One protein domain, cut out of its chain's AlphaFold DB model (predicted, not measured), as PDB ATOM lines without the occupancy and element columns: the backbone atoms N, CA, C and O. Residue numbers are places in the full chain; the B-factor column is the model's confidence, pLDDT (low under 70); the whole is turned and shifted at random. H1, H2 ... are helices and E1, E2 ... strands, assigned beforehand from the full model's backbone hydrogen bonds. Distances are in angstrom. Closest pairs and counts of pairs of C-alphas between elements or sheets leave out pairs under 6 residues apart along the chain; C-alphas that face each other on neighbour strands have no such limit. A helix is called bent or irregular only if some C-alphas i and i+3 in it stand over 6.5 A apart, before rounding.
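AT A GLANCE: This is residues 10 to 127 of the 131 residues of an uncharacterized protein of Hyperthermus sp (UniProt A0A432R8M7). Two long helices, H1 and H5, stand on different sides of a bent helix, H2, which lies between them, and a hairpin of two bent strands, E1 and E2, packs on H1 at its residues 17 to 32. From the far end of H2, H3 folds back beside the arm H2b, and the short H4 follows it in nearly the same direction before H5 turns back beside H4 and H2b. The printed part has 118 residues, with five named helices and two named strands in the order H1, E1, E2, H2, H3, H4, H5; the strands form an antiparallel sheet with the order E1 - E2. The class is mostly helix. The whole is compact, with a radius of gyration of the C-alphas of 14.5 A and spans of 42 by 34 by 28 A.

IN THESE COORDINATES: The printed part begins with H1, residues 10 to 33, the longest helix by residues, which runs 34.1 A from C-alpha 10 at (41.738, -42.334, -28.049) to C-alpha 33. E1, residues 38 to 45, is 19.0 A long and bends by 59 degrees at residue 42. E2, residues 48 to 55, is 20.8 A long and bends by 50 degrees at residue 51. H2, residues 62 to 82, was assigned as one helix by its hydrogen bonds but is bent: C-alphas 69 and 72 are 7.3 A apart, against about 5 A in a regular helix. Its arms are H2a, residues 62 to 69, which begins at C-alpha 62 at (39.949, -3.038, -22.969), and H2b, residues 72 to 82, 15.4 A long. H3 holds residues 85 to 93 and H4 residues 95 to 100. H5, residues 106 to 126, is 30.3 A long and ends at C-alpha 126 at (20.627, -29.181, -29.641).

HOW THE PARTS SIT: H2a touches H1 at residues 27 to 31 of H1 alone, closest at the C-alphas of Ala 30 and Ile 68, 5.3 A, with a shallow tilt of 25 degrees, opposite ways. The arms H2a and H2b stand at a steep tilt of 49 degrees. H2b touches H1 at residues 23 to 27 of H1 alone, closest at the C-alphas of His 23 and Pro 72, 5.3 A, at a steep tilt of 44 degrees. H2b and H3 form a helical hairpin with a shallow tilt of 30 degrees; their closest C-alphas, of Ile 80 and Lys 88, are 4.4 A apart. H3 also touches H1, where the closest C-alphas, of Met 16 and Ala 90, are 6.0 A apart. H2b and H5 touch and run the same way at a shallow tilt of 18 degrees, with the C-alphas of Ala 81 and Ala 122 closest, 5.1 A. H4 and H5 form a helical hairpin at a shallow tilt of 11 degrees, closest at the C-alphas of Ile 99 and Ala 112, 5.2 A. H3 and H4 meet only through their link, and H1 and H5 are apart. E1 and E2 form a hairpin, antiparallel at 148 degrees, with N 41 and O 52 at 2.8 A and N 50 and O 43 at 2.9 A, within hydrogen-bond range. The closest C-alphas of H1 and E2, those of Tyr 28 and Val 53, are 5.9 A apart. In H1, H2a, H2b, H3 and H5 every O i to N i+4 pair is within hydrogen-bond range; in H4 it is 1 of 2.

THE WHOLE: The two C-alphas farthest apart, those of Gly 57 and Tyr 127, are 42.9 A from each other. The printed part has no cut. The link from E2 to H2 is short, with 6 residues, the other links are tight, and there is no long link. The mean pLDDT of the printed part is 75.5; 39 residues are under 70, namely 44 to 50, 93 to 119, 122 to 124 and 126 to 127.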
ATOM      1  N   LEU A  10      40.837 -43.011 -27.116       82.38
ATOM      2  CA  LEU A  10      41.738 -42.334 -28.049       82.38
ATOM      3  C   LEU A  10      41.035 -41.241 -28.875       82.38
ATOM      4  O   LEU A  10      41.610 -40.179 -29.081       82.38
ATOM      5  N   GLU A  11      39.797 -41.475 -29.318       79.00
ATOM      6  CA  GLU A  11      39.013 -40.489 -30.076       79.00
ATOM      7  C   GLU A  11      38.701 -39.269 -29.201       79.00
ATOM      8  O   GLU A  11      38.875 -38.133 -29.635       79.00
ATOM      9  N   VAL A  12      38.326 -39.499 -27.938       77.19
ATOM     10  CA  VAL A  12      38.080 -38.424 -26.968       77.19
ATOM     11  C   VAL A  12      39.351 -37.608 -26.729       77.19
ATOM     12  O   VAL A  12      39.305 -36.386 -26.825       77.19
ATOM     13  N   PHE A  13      40.492 -38.261 -26.481       80.12
ATOM     14  CA  PHE A  13      41.767 -37.565 -26.287       80.12
ATOM     15  C   PHE A  13      42.164 -36.732 -27.505       80.12
ATOM     16  O   PHE A  13      42.492 -35.560 -27.349       80.12
ATOM     17  N   LEU A  14      42.090 -37.297 -28.714       84.25
ATOM     18  CA  LEU A  14      42.441 -36.580 -29.941       84.25
ATOM     19  C   LEU A  14      41.555 -35.351 -30.155       84.25
ATOM     20  O   LEU A  14      42.072 -34.282 -30.470       84.25
ATOM     21  N   VAL A  15      40.242 -35.478 -29.943       82.25
ATOM     22  CA  VAL A  15      39.313 -34.349 -30.081       82.25
ATOM     23  C   VAL A  15      39.592 -33.277 -29.029       82.25
ATOM     24  O   VAL A  15      39.630 -32.101 -29.374       82.25
ATOM     25  N   MET A  16      39.838 -33.657 -27.773       78.62
ATOM     26  CA  MET A  16      40.132 -32.705 -26.696       78.62
ATOM     27  C   MET A  16      41.469 -31.983 -26.915       78.62
ATOM     28  O   MET A  16      41.542 -30.768 -26.751       78.62
ATOM     29  N   SER A  17      42.514 -32.698 -27.343       81.38
ATOM     30  CA  SER A  17      43.814 -32.099 -27.671       81.38
ATOM     31  C   SER A  17      43.736 -31.182 -28.890       81.38
ATOM     32  O   SER A  17      44.287 -30.084 -28.865       81.38
ATOM     33  N   TRP A  18      43.026 -31.603 -29.941       84.19
ATOM     34  CA  TRP A  18      42.783 -30.770 -31.120       84.19
ATOM     35  C   TRP A  18      42.019 -29.498 -30.758       84.19
ATOM     36  O   TRP A  18      42.355 -28.407 -31.210       84.19
ATOM     37  N   TYR A  19      41.006 -29.637 -29.909       81.19
ATOM     38  CA  TYR A  19      40.203 -28.523 -29.448       81.19
ATOM     39  C   TYR A  19      41.017 -27.519 -28.623       81.19
ATOM     40  O   TYR A  19      40.948 -26.325 -28.896       81.19
ATOM     41  N   ALA A  20      41.837 -27.988 -27.677       79.50
ATOM     42  CA  ALA A  20      42.729 -27.123 -26.906       79.50
ATOM     43  C   ALA A  20      43.719 -26.371 -27.812       79.50
ATOM     44  O   ALA A  20      43.915 -25.169 -27.658       79.50
ATOM     45  N   LEU A  21      44.287 -27.051 -28.814       84.56
ATOM     46  CA  LEU A  21      45.158 -26.412 -29.801       84.56
ATOM     47  C   LEU A  21      44.421 -25.328 -30.601       84.56
ATOM     48  O   LEU A  21      44.970 -24.253 -30.829       84.56
ATOM     49  N   LEU A  22      43.190 -25.606 -31.034       86.50
ATOM     50  CA  LEU A  22      42.377 -24.665 -31.801       86.50
ATOM     51  C   LEU A  22      41.976 -23.439 -30.968       86.50
ATOM     52  O   LEU A  22      41.996 -22.325 -31.487       86.50
ATOM     53  N   HIS A  23      41.659 -23.638 -29.687       86.00
ATOM     54  CA  HIS A  23      41.359 -22.573 -28.730       86.00
ATOM     55  C   HIS A  23      42.530 -21.582 -28.627       86.00
ATOM     56  O   HIS A  23      42.365 -20.387 -28.878       86.00
ATOM     57  N   GLU A  24      43.736 -22.095 -28.384       86.81
ATOM     58  CA  GLU A  24      44.953 -21.280 -28.326       86.81
ATOM     59  C   GLU A  24      45.292 -20.640 -29.676       86.81
ATOM     60  O   GLU A  24      45.669 -19.473 -29.750       86.81
ATOM     61  N   LEU A  25      45.103 -21.356 -30.786       90.75
ATOM     62  CA  LEU A  25      45.343 -20.792 -32.113       90.75
ATOM     63  C   LEU A  25      44.447 -19.575 -32.390       90.75
ATOM     64  O   LEU A  25      44.896 -18.621 -33.027       90.75
ATOM     65  N   ILE A  26      43.208 -19.569 -31.897       91.38
ATOM     66  CA  ILE A  26      42.308 -18.422 -32.045       91.38
ATOM     67  C   ILE A  26      42.790 -17.231 -31.220       91.38
ATOM     68  O   ILE A  26      42.850 -16.130 -31.766       91.38
ATOM     69  N   HIS A  27      43.214 -17.434 -29.968       89.50
ATOM     70  CA  HIS A  27      43.848 -16.364 -29.189       89.50
ATOM     71  C   HIS A  27      45.061 -15.776 -29.916       89.50
ATOM     72  O   HIS A  27      45.222 -14.552 -29.982       89.50
ATOM     73  N   TYR A  28      45.894 -16.636 -30.508       91.62
ATOM     74  CA  TYR A  28      47.059 -16.219 -31.283       91.62
ATOM     75  C   TYR A  28      46.649 -15.372 -32.489       91.62
ATOM     76  O   TYR A  28      47.144 -14.256 -32.656       91.62
ATOM     77  N   LEU A  29      45.718 -15.864 -33.312       92.69
ATOM     78  CA  LEU A  29      45.255 -15.160 -34.506       92.69
ATOM     79  C   LEU A  29      44.583 -13.830 -34.160       92.69
ATOM     80  O   LEU A  29      44.923 -12.817 -34.765       92.69
ATOM     81  N   ALA A  30      43.700 -13.807 -33.158       91.75
ATOM     82  CA  ALA A  30      43.046 -12.587 -32.693       91.75
ATOM     83  C   ALA A  30      44.075 -11.540 -32.246       91.75
ATOM     84  O   ALA A  30      43.992 -10.378 -32.640       91.75
ATOM     85  N   SER A  31      45.099 -11.964 -31.500       90.94
ATOM     86  CA  SER A  31      46.180 -11.080 -31.057       90.94
ATOM     87  C   SER A  31      46.972 -10.509 -32.238       90.94
ATOM     88  O   SER A  31      47.181  -9.299 -32.308       90.94
ATOM     89  N   ARG A  32      47.361 -11.351 -33.210       92.75
ATOM     90  CA  ARG A  32      48.108 -10.919 -34.408       92.75
ATOM     91  C   ARG A  32      47.290  -9.985 -35.301       92.75
ATOM     92  O   ARG A  32      47.828  -8.998 -35.791       92.75
ATOM     93  N   MET A  33      46.002 -10.270 -35.498       93.31
ATOM     94  CA  MET A  33      45.102  -9.441 -36.311       93.31
ATOM     95  C   MET A  33      44.886  -8.049 -35.712       93.31
ATOM     96  O   MET A  33      44.730  -7.086 -36.457       93.31
ATOM     97  N   LEU A  34      44.918  -7.935 -34.384       91.44
ATOM     98  CA  LEU A  34      44.843  -6.660 -33.669       91.44
ATOM     99  C   LEU A  34      46.204  -5.943 -33.566       91.44
ATOM    100  O   LEU A  34      46.302  -4.902 -32.921       91.44
ATOM    101  N   GLY A  35      47.249  -6.476 -34.209       90.62
ATOM    102  CA  GLY A  35      48.574  -5.858 -34.289       90.62
ATOM    103  C   GLY A  35      49.502  -6.164 -33.114       90.62
ATOM    104  O   GLY A  35      50.567  -5.558 -33.018       90.62
ATOM    105  N   TYR A  36      49.138  -7.097 -32.231       91.31
ATOM    106  CA  TYR A  36      49.992  -7.494 -31.117       91.31
ATOM    107  C   TYR A  36      50.992  -8.580 -31.525       91.31
ATOM    108  O   TYR A  36      50.732  -9.451 -32.363       91.31
ATOM    109  N   GLU A  37      52.160  -8.554 -30.896       90.81
ATOM    110  CA  GLU A  37      53.093  -9.674 -30.933       90.81
ATOM    111  C   GLU A  37      52.576 -10.767 -29.994       90.81
ATOM    112  O   GLU A  37      52.278 -10.513 -28.831       90.81
ATOM    113  N   ALA A  38      52.439 -11.991 -30.499       89.50
ATOM    114  CA  ALA A  38      51.948 -13.127 -29.732       89.50
ATOM    115  C   ALA A  38      52.804 -14.353 -30.031       89.50
ATOM    116  O   ALA A  38      53.311 -14.506 -31.143       89.50
ATOM    117  N   ARG A  39      52.987 -15.225 -29.040       88.88
ATOM    118  CA  ARG A  39      53.759 -16.461 -29.176       88.88
ATOM    119  C   ARG A  39      53.030 -17.600 -28.486       88.88
ATOM    120  O   ARG A  39      52.555 -17.447 -27.364       88.88
ATOM    121  N   LEU A  40      52.984 -18.752 -29.149       84.56
ATOM    122  CA  LEU A  40      52.595 -19.995 -28.497       84.56
ATOM    123  C   LEU A  40      53.706 -20.386 -27.526       84.56
ATOM    124  O   LEU A  40      54.876 -20.480 -27.899       84.56
ATOM    125  N   SER A  41      53.330 -20.586 -26.274       83.50
ATOM    126  CA  SER A  41      54.222 -21.011 -25.208       83.50
ATOM    127  C   SER A  41      53.610 -22.206 -24.492       83.50
ATOM    128  O   SER A  41      52.398 -22.396 -24.506       83.50
ATOM    129  N   VAL A  42      54.450 -23.041 -23.892       80.44
ATOM    130  CA  VAL A  42      53.970 -24.092 -22.998       80.44
ATOM    131  C   VAL A  42      54.095 -23.551 -21.583       80.44
ATOM    132  O   VAL A  42      55.210 -23.414 -21.075       80.44
ATOM    133  N   MET A  43      52.967 -23.202 -20.970       71.31
ATOM    134  CA  MET A  43      52.921 -22.770 -19.577       71.31
ATOM    135  C   MET A  43      52.736 -23.984 -18.667       71.31
ATOM    136  O   MET A  43      52.148 -24.998 -19.039       71.31
ATOM    137  N   ARG A  44      53.325 -23.917 -17.473       61.84
ATOM    138  CA  ARG A  44      53.185 -24.949 -16.442       61.84
ATOM    139  C   ARG A  44      52.381 -24.373 -15.294       61.84
ATOM    140  O   ARG A  44      52.953 -23.945 -14.295       61.84
ATOM    141  N   ASP A  45      51.066 -24.437 -15.419       55.69
ATOM    142  CA  ASP A  45      50.173 -24.098 -14.319       55.69
ATOM    143  C   ASP A  45      49.929 -25.354 -13.474       55.69
ATOM    144  O   ASP A  45      48.928 -26.051 -13.602       55.69
ATOM    145  N   GLY A  46      50.928 -25.682 -12.644       52.84
ATOM    146  CA  GLY A  46      50.847 -26.587 -11.487       52.84
ATOM    147  C   GLY A  46      50.627 -28.086 -11.736       52.84
ATOM    148  O   GLY A  46      51.249 -28.890 -11.048       52.84
ATOM    149  N   PHE A  47      49.776 -28.485 -12.685       54.12
ATOM    150  CA  PHE A  47      49.315 -29.874 -12.817       54.12
ATOM    151  C   PHE A  47      49.708 -30.529 -14.148       54.12
ATOM    152  O   PHE A  47      50.133 -31.682 -14.151       54.12
ATOM    153  N   LEU A  48      49.650 -29.803 -15.272       53.06
ATOM    154  CA  LEU A  48      50.082 -30.285 -16.590       53.06
ATOM    155  C   LEU A  48      50.645 -29.129 -17.435       53.06
ATOM    156  O   LEU A  48      50.182 -27.998 -17.290       53.06
ATOM    157  N   PRO A  49      51.629 -29.383 -18.320       60.22
ATOM    158  CA  PRO A  49      52.009 -28.408 -19.335       60.22
ATOM    159  C   PRO A  49      50.809 -28.140 -20.253       60.22
ATOM    160  O   PRO A  49      50.313 -29.064 -20.901       60.22
ATOM    161  N   SER A  50      50.353 -26.892 -20.309       68.19
ATOM    162  CA  SER A  50      49.310 -26.433 -21.224       68.19
ATOM    163  C   SER A  50      49.925 -25.550 -22.304       68.19
ATOM    164  O   SER A  50      50.854 -24.778 -22.060       68.19
ATOM    165  N   LEU A  51      49.429 -25.687 -23.534       76.19
ATOM    166  CA  LEU A  51      49.660 -24.671 -24.554       76.19
ATOM    167  C   LEU A  51      48.917 -23.410 -24.118       76.19
ATOM    168  O   LEU A  51      47.761 -23.497 -23.726       76.19
ATOM    169  N   ALA A  52      49.604 -22.278 -24.173       81.12
ATOM    170  CA  ALA A  52      49.067 -20.974 -23.838       81.12
ATOM    171  C   ALA A  52      49.652 -19.922 -24.782       81.12
ATOM    172  O   ALA A  52      50.863 -19.897 -25.055       81.12
ATOM    173  N   VAL A  53      48.811 -19.020 -25.267       85.19
ATOM    174  CA  VAL A  53      49.251 -17.851 -26.021       85.19
ATOM    175  C   VAL A  53      49.695 -16.753 -25.075       85.19
ATOM    176  O   VAL A  53      48.915 -16.187 -24.313       85.19
ATOM    177  N   LYS A  54      50.968 -16.383 -25.195       84.56
ATOM    178  CA  LYS A  54      51.512 -15.207 -24.535       84.56
ATOM    179  C   LYS A  54      51.511 -14.035 -25.509       84.56
ATOM    180  O   LYS A  54      52.189 -14.078 -26.536       84.56
ATOM    181  N   VAL A  55      50.768 -12.987 -25.172       84.88
ATOM    182  CA  VAL A  55      50.823 -11.697 -25.869       84.88
ATOM    183  C   VAL A  55      51.962 -10.879 -25.263       84.88
ATOM    184  O   VAL A  55      52.034 -10.712 -24.046       84.88
ATOM    185  N   GLU A  56      52.893 -10.420 -26.095       84.75
ATOM    186  CA  GLU A  56      54.032  -9.614 -25.661       84.75
ATOM    187  C   GLU A  56      53.609  -8.144 -25.503       84.75
ATOM    188  O   GLU A  56      53.008  -7.547 -26.397       84.75
ATOM    189  N   GLY A  57      53.944  -7.554 -24.353       78.38
ATOM    190  CA  GLY A  57      53.542  -6.195 -23.982       78.38
ATOM    191  C   GLY A  57      52.222  -6.124 -23.206       78.38
ATOM    192  O   GLY A  57      51.667  -7.133 -22.772       78.38
ATOM    193  N   ARG A  58      51.732  -4.900 -22.972       74.38
ATOM    194  CA  ARG A  58      50.418  -4.664 -22.360       74.38
ATOM    195  C   ARG A  58      49.367  -4.426 -23.440       74.38
ATOM    196  O   ARG A  58      49.544  -3.595 -24.325       74.38
ATOM    197  N   VAL A  59      48.243  -5.127 -23.317       78.62
ATOM    198  CA  VAL A  59      47.018  -4.817 -24.060       78.62
ATOM    199  C   VAL A  59      46.262  -3.754 -23.263       78.62
ATOM    200  O   VAL A  59      45.479  -4.085 -22.372       78.62
ATOM    201  N   ASP A  60      46.573  -2.483 -23.528       78.38
ATOM    202  CA  ASP A  60      46.015  -1.344 -22.782       78.38
ATOM    203  C   ASP A  60      44.565  -1.016 -23.183       78.38
ATOM    204  O   ASP A  60      43.804  -0.481 -22.374       78.38
ATOM    205  N   ASP A  61      44.150  -1.380 -24.401       84.75
ATOM    206  CA  ASP A  61      42.759  -1.248 -24.833       84.75
ATOM    207  C   ASP A  61      41.906  -2.416 -24.319       84.75
ATOM    208  O   ASP A  61      42.126  -3.591 -24.633       84.75
ATOM    209  N   TRP A  62      40.885  -2.078 -23.533       81.00
ATOM    210  CA  TRP A  62      39.949  -3.038 -22.969       81.00
ATOM    211  C   TRP A  62      39.145  -3.772 -24.047       81.00
ATOM    212  O   TRP A  62      38.831  -4.945 -23.841       81.00
ATOM    213  N   LEU A  63      38.832  -3.134 -25.184       85.06
ATOM    214  CA  LEU A  63      38.075  -3.773 -26.261       85.06
ATOM    215  C   LEU A  63      38.915  -4.857 -26.935       85.06
ATOM    216  O   LEU A  63      38.449  -5.984 -27.087       85.06
ATOM    217  N   HIS A  64      40.170  -4.558 -27.270       88.12
ATOM    218  CA  HIS A  64      41.106  -5.553 -27.797       88.12
ATOM    219  C   HIS A  64      41.315  -6.713 -26.825       88.12
ATOM    220  O   HIS A  64      41.308  -7.872 -27.234       88.12
ATOM    221  N   ARG A  65      41.423  -6.420 -25.524       82.25
ATOM    222  CA  ARG A  65      41.556  -7.449 -24.487       82.25
ATOM    223  C   ARG A  65      40.346  -8.380 -24.455       82.25
ATOM    224  O   ARG A  65      40.525  -9.590 -24.373       82.25
ATOM    225  N   LEU A  66      39.135  -7.830 -24.572       82.00
ATOM    226  CA  LEU A  66      37.913  -8.626 -24.675       82.00
ATOM    227  C   LEU A  66      37.862  -9.432 -25.973       82.00
ATOM    228  O   LEU A  66      37.511 -10.602 -25.932       82.00
ATOM    229  N   LEU A  67      38.211  -8.850 -27.118       85.69
ATOM    230  CA  LEU A  67      38.184  -9.574 -28.393       85.69
ATOM    231  C   LEU A  67      39.155 -10.757 -28.384       85.69
ATOM    232  O   LEU A  67      38.779 -11.855 -28.789       85.69
ATOM    233  N   ILE A  68      40.369 -10.562 -27.866       86.88
ATOM    234  CA  ILE A  68      41.354 -11.637 -27.720       86.88
ATOM    235  C   ILE A  68      40.813 -12.701 -26.769       86.88
ATOM    236  O   ILE A  68      40.755 -13.862 -27.164       86.88
ATOM    237  N   LEU A  69      40.359 -12.309 -25.573       82.88
ATOM    238  CA  LEU A  69      39.868 -13.230 -24.547       82.88
ATOM    239  C   LEU A  69      38.634 -14.017 -25.007       82.88
ATOM    240  O   LEU A  69      38.580 -15.223 -24.839       82.88
ATOM    241  N   TYR A  70      37.647 -13.360 -25.614       81.38
ATOM    242  CA  TYR A  70      36.353 -13.975 -25.917       81.38
ATOM    243  C   TYR A  70      36.280 -14.652 -27.293       81.38
ATOM    244  O   TYR A  70      35.353 -15.426 -27.542       81.38
ATOM    245  N   SER A  71      37.249 -14.414 -28.182       86.75
ATOM    246  CA  SER A  71      37.254 -14.993 -29.533       86.75
ATOM    247  C   SER A  71      37.172 -16.529 -29.594       86.75
ATOM    248  O   SER A  71      36.357 -17.016 -30.383       86.75
ATOM    249  N   PRO A  72      37.893 -17.328 -28.779       84.75
ATOM    250  CA  PRO A  72      37.724 -18.774 -28.840       84.75
ATOM    251  C   PRO A  72      36.374 -19.218 -28.278       84.75
ATOM    252  O   PRO A  72      35.790 -20.172 -28.776       84.75
ATOM    253  N   TYR A  73      35.793 -18.484 -27.329       78.62
ATOM    254  CA  TYR A  73      34.478 -18.820 -26.785       78.62
ATOM    255  C   TYR A  73      33.338 -18.642 -27.796       78.62
ATOM    256  O   TYR A  73      32.332 -19.348 -27.716       78.62
ATOM    257  N   LEU A  74      33.494 -17.769 -28.796       78.38
ATOM    258  CA  LEU A  74      32.566 -17.710 -29.931       78.38
ATOM    259  C   LEU A  74      32.603 -19.005 -30.756       78.38
ATOM    260  O   LEU A  74      31.554 -19.495 -31.185       78.38
ATOM    261  N   LEU A  75      33.788 -19.600 -30.929       78.25
ATOM    262  CA  LEU A  75      33.912 -20.923 -31.536       78.25
ATOM    263  C   LEU A  75      33.269 -21.995 -30.641       78.25
ATOM    264  O   LEU A  75      32.563 -22.857 -31.165       78.25
ATOM    265  N   ASN A  76      33.436 -21.924 -29.314       77.88
ATOM    266  CA  ASN A  76      32.798 -22.866 -28.387       77.88
ATOM    267  C   ASN A  76      31.278 -22.889 -28.574       77.88
ATOM    268  O   ASN A  76      30.689 -23.965 -28.652       77.88
ATOM    269  N   VAL A  77      30.643 -21.719 -28.702       74.75
ATOM    270  CA  VAL A  77      29.195 -21.612 -28.949       74.75
ATOM    271  C   VAL A  77      28.811 -22.328 -30.247       74.75
ATOM    272  O   VAL A  77      27.867 -23.120 -30.253       74.75
ATOM    273  N   LEU A  78      29.563 -22.116 -31.333       75.69
ATOM    274  CA  LEU A  78      29.317 -22.786 -32.614       75.69
ATOM    275  C   LEU A  78      29.487 -24.310 -32.506       75.69
ATOM    276  O   LEU A  78      28.648 -25.069 -32.997       75.69
ATOM    277  N   MET A  79      30.551 -24.764 -31.845       77.38
ATOM    278  CA  MET A  79      30.853 -26.185 -31.650       77.38
ATOM    279  C   MET A  79      29.819 -26.871 -30.755       77.38
ATOM    280  O   MET A  79      29.432 -28.005 -31.029       77.38
ATOM    281  N   ILE A  80      29.301 -26.179 -29.740       76.75
ATOM    282  CA  ILE A  80      28.215 -26.690 -28.901       76.75
ATOM    283  C   ILE A  80      26.901 -26.765 -29.688       76.75
ATOM    284  O   ILE A  80      26.167 -27.744 -29.566       76.75
ATOM    285  N   ALA A  81      26.607 -25.771 -30.526       76.12
ATOM    286  CA  ALA A  81      25.381 -25.756 -31.319       76.12
ATOM    287  C   ALA A  81      25.358 -26.852 -32.401       76.12
ATOM    288  O   ALA A  81      24.306 -27.432 -32.668       76.12
ATOM    289  N   THR A  82      26.506 -27.148 -33.019       75.06
ATOM    290  CA  THR A  82      26.575 -27.951 -34.258       75.06
ATOM    291  C   THR A  82      27.323 -29.282 -34.127       75.06
ATOM    292  O   THR A  82      27.195 -30.149 -34.990       75.06
ATOM    293  N   GLY A  83      28.105 -29.468 -33.063       72.75
ATOM    294  CA  GLY A  83      29.032 -30.587 -32.919       72.75
ATOM    295  C   GLY A  83      28.411 -31.909 -32.458       72.75
ATOM    296  O   GLY A  83      27.280 -31.986 -31.977       72.75
ATOM    297  N   SER A  84      29.200 -32.983 -32.564       75.25
ATOM    298  CA  SER A  84      28.894 -34.277 -31.939       75.25
ATOM    299  C   SER A  84      28.978 -34.190 -30.406       75.25
ATOM    300  O   SER A  84      29.464 -33.204 -29.858       75.25
ATOM    301  N   PHE A  85      28.538 -35.228 -29.687       75.12
ATOM    302  CA  PHE A  85      28.555 -35.231 -28.218       75.12
ATOM    303  C   PHE A  85      29.940 -34.905 -27.621       75.12
ATOM    304  O   PHE A  85      30.030 -34.069 -26.725       75.12
ATOM    305  N   ILE A  86      31.023 -35.493 -28.152       71.81
ATOM    306  CA  ILE A  86      32.395 -35.210 -27.685       71.81
ATOM    307  C   ILE A  86      32.758 -33.739 -27.911       71.81
ATOM    308  O   ILE A  86      33.330 -33.099 -27.034       71.81
ATOM    309  N   VAL A  87      32.403 -33.195 -29.074       76.25
ATOM    310  CA  VAL A  87      32.688 -31.802 -29.440       76.25
ATOM    311  C   VAL A  87      31.935 -30.830 -28.531       76.25
ATOM    312  O   VAL A  87      32.507 -29.848 -28.066       76.25
ATOM    313  N   LYS A  88      30.676 -31.139 -28.204       77.38
ATOM    314  CA  LYS A  88      29.880 -30.381 -27.232       77.38
ATOM    315  C   LYS A  88      30.512 -30.417 -25.839       77.38
ATOM    316  O   LYS A  88      30.625 -29.375 -25.202       77.38
ATOM    317  N   ALA A  89      30.965 -31.587 -25.382       71.69
ATOM    318  CA  ALA A  89      31.649 -31.730 -24.095       71.69
ATOM    319  C   ALA A  89      32.964 -30.929 -24.041       71.69
ATOM    320  O   ALA A  89      33.216 -30.249 -23.049       71.69
ATOM    321  N   ALA A  90      33.756 -30.940 -25.118       73.00
ATOM    322  CA  ALA A  90      34.966 -30.119 -25.241       73.00
ATOM    323  C   ALA A  90      34.642 -28.614 -25.151       73.00
ATOM    324  O   ALA A  90      35.270 -27.878 -24.388       73.00
ATOM    325  N   GLY A  91      33.578 -28.200 -25.850       71.44
ATOM    326  CA  GLY A  91      32.946 -26.883 -25.765       71.44
ATOM    327  C   GLY A  91      32.689 -26.403 -24.339       71.44
ATOM    328  O   GLY A  91      33.076 -25.304 -23.945       71.44
ATOM    329  N   LEU A  92      32.022 -27.250 -23.554       71.06
ATOM    330  CA  LEU A  92      31.563 -26.925 -22.204       71.06
ATOM    331  C   LEU A  92      32.697 -26.870 -21.180       71.06
ATOM    332  O   LEU A  92      32.658 -26.033 -20.283       71.06
ATOM    333  N   LEU A  93      33.713 -27.729 -21.311       68.00
ATOM    334  CA  LEU A  93      34.823 -27.815 -20.353       68.00
ATOM    335  C   LEU A  93      35.696 -26.560 -20.305       68.00
ATOM    336  O   LEU A  93      36.403 -26.349 -19.326       68.00
ATOM    337  N   THR A  94      35.629 -25.717 -21.330       65.38
ATOM    338  CA  THR A  94      36.387 -24.462 -21.382       65.38
ATOM    339  C   THR A  94      35.597 -23.263 -20.864       65.38
ATOM    340  O   THR A  94      36.196 -22.251 -20.534       65.38
ATOM    341  N   LEU A  95      34.274 -23.368 -20.682       65.19
ATOM    342  CA  LEU A  95      33.446 -22.275 -20.145       65.19
ATOM    343  C   LEU A  95      33.827 -21.793 -18.737       65.19
ATOM    344  O   LEU A  95      33.736 -20.587 -18.503       65.19
ATOM    345  N   PRO A  96      34.259 -22.657 -17.796       59.19
ATOM    346  CA  PRO A  96      34.732 -22.193 -16.497       59.19
ATOM    347  C   PRO A  96      35.949 -21.263 -16.600       59.19
ATOM    348  O   PRO A  96      36.050 -20.335 -15.798       59.19
ATOM    349  N   ASN A  97      36.819 -21.440 -17.606       62.97
ATOM    350  CA  ASN A  97      37.984 -20.569 -17.801       62.97
ATOM    351  C   ASN A  97      37.566 -19.132 -18.133       62.97
ATOM    352  O   ASN A  97      38.151 -18.207 -17.580       62.97
ATOM    353  N   ALA A  98      36.476 -18.934 -18.889       61.91
ATOM    354  CA  ALA A  98      35.953 -17.596 -19.197       61.91
ATOM    355  C   ALA A  98      35.604 -16.806 -17.929       61.91
ATOM    356  O   ALA A  98      35.733 -15.586 -17.883       61.91
ATOM    357  N   ILE A  99      35.112 -17.509 -16.906       59.38
ATOM    358  CA  ILE A  99      34.662 -16.915 -15.645       59.38
ATOM    359  C   ILE A  99      35.862 -16.635 -14.729       59.38
ATOM    360  O   ILE A  99      35.883 -15.609 -14.048       59.38
ATOM    361  N   VAL A 100      36.855 -17.529 -14.709       59.22
ATOM    362  CA  VAL A 100      38.047 -17.415 -13.849       59.22
ATOM    363  C   VAL A 100      39.017 -16.349 -14.362       59.22
ATOM    364  O   VAL A 100      39.521 -15.555 -13.564       59.22
ATOM    365  N   GLU A 101      39.230 -16.278 -15.678       59.12
ATOM    366  CA  GLU A 101      40.154 -15.329 -16.321       59.12
ATOM    367  C   GLU A 101      39.708 -13.859 -16.194       59.12
ATOM    368  O   GLU A 101      40.499 -12.950 -16.453       59.12
ATOM    369  N   ASP A 102      38.472 -13.609 -15.743       58.12
ATOM    370  CA  ASP A 102      37.847 -12.281 -15.746       58.12
ATOM    371  C   ASP A 102      37.256 -11.838 -14.388       58.12
ATOM    372  O   ASP A 102      36.344 -11.006 -14.310       58.12
ATOM    373  N   SER A 103      37.795 -12.379 -13.290       54.56
ATOM    374  CA  SER A 103      37.305 -12.169 -11.914       54.56
ATOM    375  C   SER A 103      37.475 -10.743 -11.350       54.56
ATOM    376  O   SER A 103      36.811 -10.391 -10.373       54.56
ATOM    377  N   ASP A 104      38.269  -9.880 -11.993       57.41
ATOM    378  CA  ASP A 104      38.593  -8.534 -11.489       57.41
ATOM    379  C   ASP A 104      37.566  -7.435 -11.842       57.41
ATOM    380  O   ASP A 104      37.653  -6.315 -11.332       57.41
ATOM    381  N   SER A 105      36.572  -7.691 -12.705       57.50
ATOM    382  CA  SER A 105      35.608  -6.655 -13.123       57.50
ATOM    383  C   SER A 105      34.169  -7.156 -13.243       57.50
ATOM    384  O   SER A 105      33.859  -8.041 -14.037       57.50
ATOM    385  N   LYS A 106      33.238  -6.500 -12.530       57.81
ATOM    386  CA  LYS A 106      31.796  -6.839 -12.523       57.81
ATOM    387  C   LYS A 106      31.161  -6.870 -13.917       57.81
ATOM    388  O   LYS A 106      30.266  -7.674 -14.156       57.81
ATOM    389  N   THR A 107      31.575  -5.986 -14.824       58.34
ATOM    390  CA  THR A 107      31.058  -5.955 -16.205       58.34
ATOM    391  C   THR A 107      31.548  -7.153 -17.007       58.34
ATOM    392  O   THR A 107      30.823  -7.674 -17.847       58.34
ATOM    393  N   ARG A 108      32.761  -7.617 -16.720       62.66
ATOM    394  CA  ARG A 108      33.394  -8.699 -17.456       62.66
ATOM    395  C   ARG A 108      32.949 -10.078 -16.966       62.66
ATOM    396  O   ARG A 108      32.593 -10.915 -17.782       62.66
ATOM    397  N   VAL A 109      32.722 -10.232 -15.658       63.56
ATOM    398  CA  VAL A 109      32.000 -11.388 -15.092       63.56
ATOM    399  C   VAL A 109      30.609 -11.546 -15.720       63.56
ATOM    400  O   VAL A 109      30.208 -12.656 -16.056       63.56
ATOM    401  N   LYS A 110      29.868 -10.449 -15.942       63.62
ATOM    402  CA  LYS A 110      28.567 -10.511 -16.638       63.62
ATOM    403  C   LYS A 110      28.700 -11.028 -18.073       63.62
ATOM    404  O   LYS A 110      27.809 -11.739 -18.528       63.62
ATOM    405  N   LEU A 111      29.787 -10.686 -18.766       65.75
ATOM    406  CA  LEU A 111      30.050 -11.145 -20.129       65.75
ATOM    407  C   LEU A 111      30.411 -12.637 -20.150       65.75
ATOM    408  O   LEU A 111      29.804 -13.390 -20.908       65.75
ATOM    409  N   ALA A 112      31.293 -13.084 -19.254       67.12
ATOM    410  CA  ALA A 112      31.616 -14.499 -19.067       67.12
ATOM    411  C   ALA A 112      30.374 -15.342 -18.740       67.12
ATOM    412  O   ALA A 112      30.136 -16.382 -19.355       67.12
ATOM    413  N   VAL A 113      29.525 -14.853 -17.830       65.81
ATOM    414  CA  VAL A 113      28.247 -15.493 -17.492       65.81
ATOM    415  C   VAL A 113      27.300 -15.515 -18.693       65.81
ATOM    416  O   VAL A 113      26.653 -16.533 -18.924       65.81
ATOM    417  N   ALA A 114      27.226 -14.443 -19.489       66.81
ATOM    418  CA  ALA A 114      26.396 -14.409 -20.693       66.81
ATOM    419  C   ALA A 114      26.864 -15.428 -21.745       66.81
ATOM    420  O   ALA A 114      26.040 -16.134 -22.324       66.81
ATOM    421  N   VAL A 115      28.174 -15.565 -21.953       69.44
ATOM    422  CA  VAL A 115      28.765 -16.557 -22.867       69.44
ATOM    423  C   VAL A 115      28.504 -17.986 -22.382       69.44
ATOM    424  O   VAL A 115      28.107 -18.847 -23.174       69.44
ATOM    425  N   ALA A 116      28.646 -18.238 -21.078       69.81
ATOM    426  CA  ALA A 116      28.301 -19.523 -20.475       69.81
ATOM    427  C   ALA A 116      26.806 -19.844 -20.619       69.81
ATOM    428  O   ALA A 116      26.447 -20.948 -21.029       69.81
ATOM    429  N   ALA A 117      25.932 -18.870 -20.363       67.81
ATOM    430  CA  ALA A 117      24.489 -19.022 -20.508       67.81
ATOM    431  C   ALA A 117      24.076 -19.294 -21.963       67.81
ATOM    432  O   ALA A 117      23.279 -20.198 -22.206       67.81
ATOM    433  N   LEU A 118      24.647 -18.576 -22.937       69.50
ATOM    434  CA  LEU A 118      24.402 -18.811 -24.365       69.50
ATOM    435  C   LEU A 118      24.861 -20.203 -24.806       69.50
ATOM    436  O   LEU A 118      24.184 -20.860 -25.593       69.50
ATOM    437  N   SER A 119      25.978 -20.678 -24.262       68.44
ATOM    438  CA  SER A 119      26.503 -22.013 -24.549       68.44
ATOM    439  C   SER A 119      25.611 -23.119 -23.975       68.44
ATOM    440  O   SER A 119      25.318 -24.099 -24.659       68.44
ATOM    441  N   LEU A 120      25.104 -22.944 -22.751       70.44
ATOM    442  CA  LEU A 120      24.123 -23.857 -22.153       70.44
ATOM    443  C   LEU A 120      22.779 -23.823 -22.896       70.44
ATOM    444  O   LEU A 120      22.171 -24.871 -23.113       70.44
ATOM    445  N   LEU A 121      22.340 -22.643 -23.344       73.56
ATOM    446  CA  LEU A 121      21.142 -22.501 -24.167       73.56
ATOM    447  C   LEU A 121      21.305 -23.252 -25.496       73.56
ATOM    448  O   LEU A 121      20.449 -24.067 -25.840       73.56
ATOM    449  N   ALA A 122      22.420 -23.051 -26.202       69.38
ATOM    450  CA  ALA A 122      22.730 -23.761 -27.443       69.38
ATOM    451  C   ALA A 122      22.754 -25.285 -27.242       69.38
ATOM    452  O   ALA A 122      22.223 -26.028 -28.068       69.38
ATOM    453  N   LEU A 123      23.297 -25.755 -26.114       69.56
ATOM    454  CA  LEU A 123      23.275 -27.170 -25.752       69.56
ATOM    455  C   LEU A 123      21.843 -27.691 -25.573       69.56
ATOM    456  O   LEU A 123      21.517 -28.753 -26.104       69.56
ATOM    457  N   SER A 124      20.995 -26.948 -24.855       69.00
ATOM    458  CA  SER A 124      19.609 -27.346 -24.575       69.00
ATOM    459  C   SER A 124      18.741 -27.405 -25.838       69.00
ATOM    460  O   SER A 124      17.911 -28.298 -25.979       69.00
ATOM    461  N   LEU A 125      18.983 -26.509 -26.801       71.38
ATOM    462  CA  LEU A 125      18.320 -26.527 -28.106       71.38
ATOM    463  C   LEU A 125      18.785 -27.706 -28.968       71.38
ATOM    464  O   LEU A 125      17.999 -28.271 -29.725       71.38
ATOM    465  N   ALA A 126      20.056 -28.094 -28.853       65.06
ATOM    466  CA  ALA A 126      20.627 -29.181 -29.641       65.06
ATOM    467  C   ALA A 126      20.349 -30.583 -29.056       65.06
ATOM    468  O   ALA A 126      20.606 -31.583 -29.731       65.06
ATOM    469  N   TYR A 127      19.856 -30.664 -27.818       64.44
ATOM    470  CA  TYR A 127      19.342 -31.871 -27.170       64.44
ATOM    471  C   TYR A 127      18.094 -31.507 -26.355       64.44
ATOM    472  O   TYR A 127      18.196 -31.349 -25.135       64.44
TER     473      TYR A 127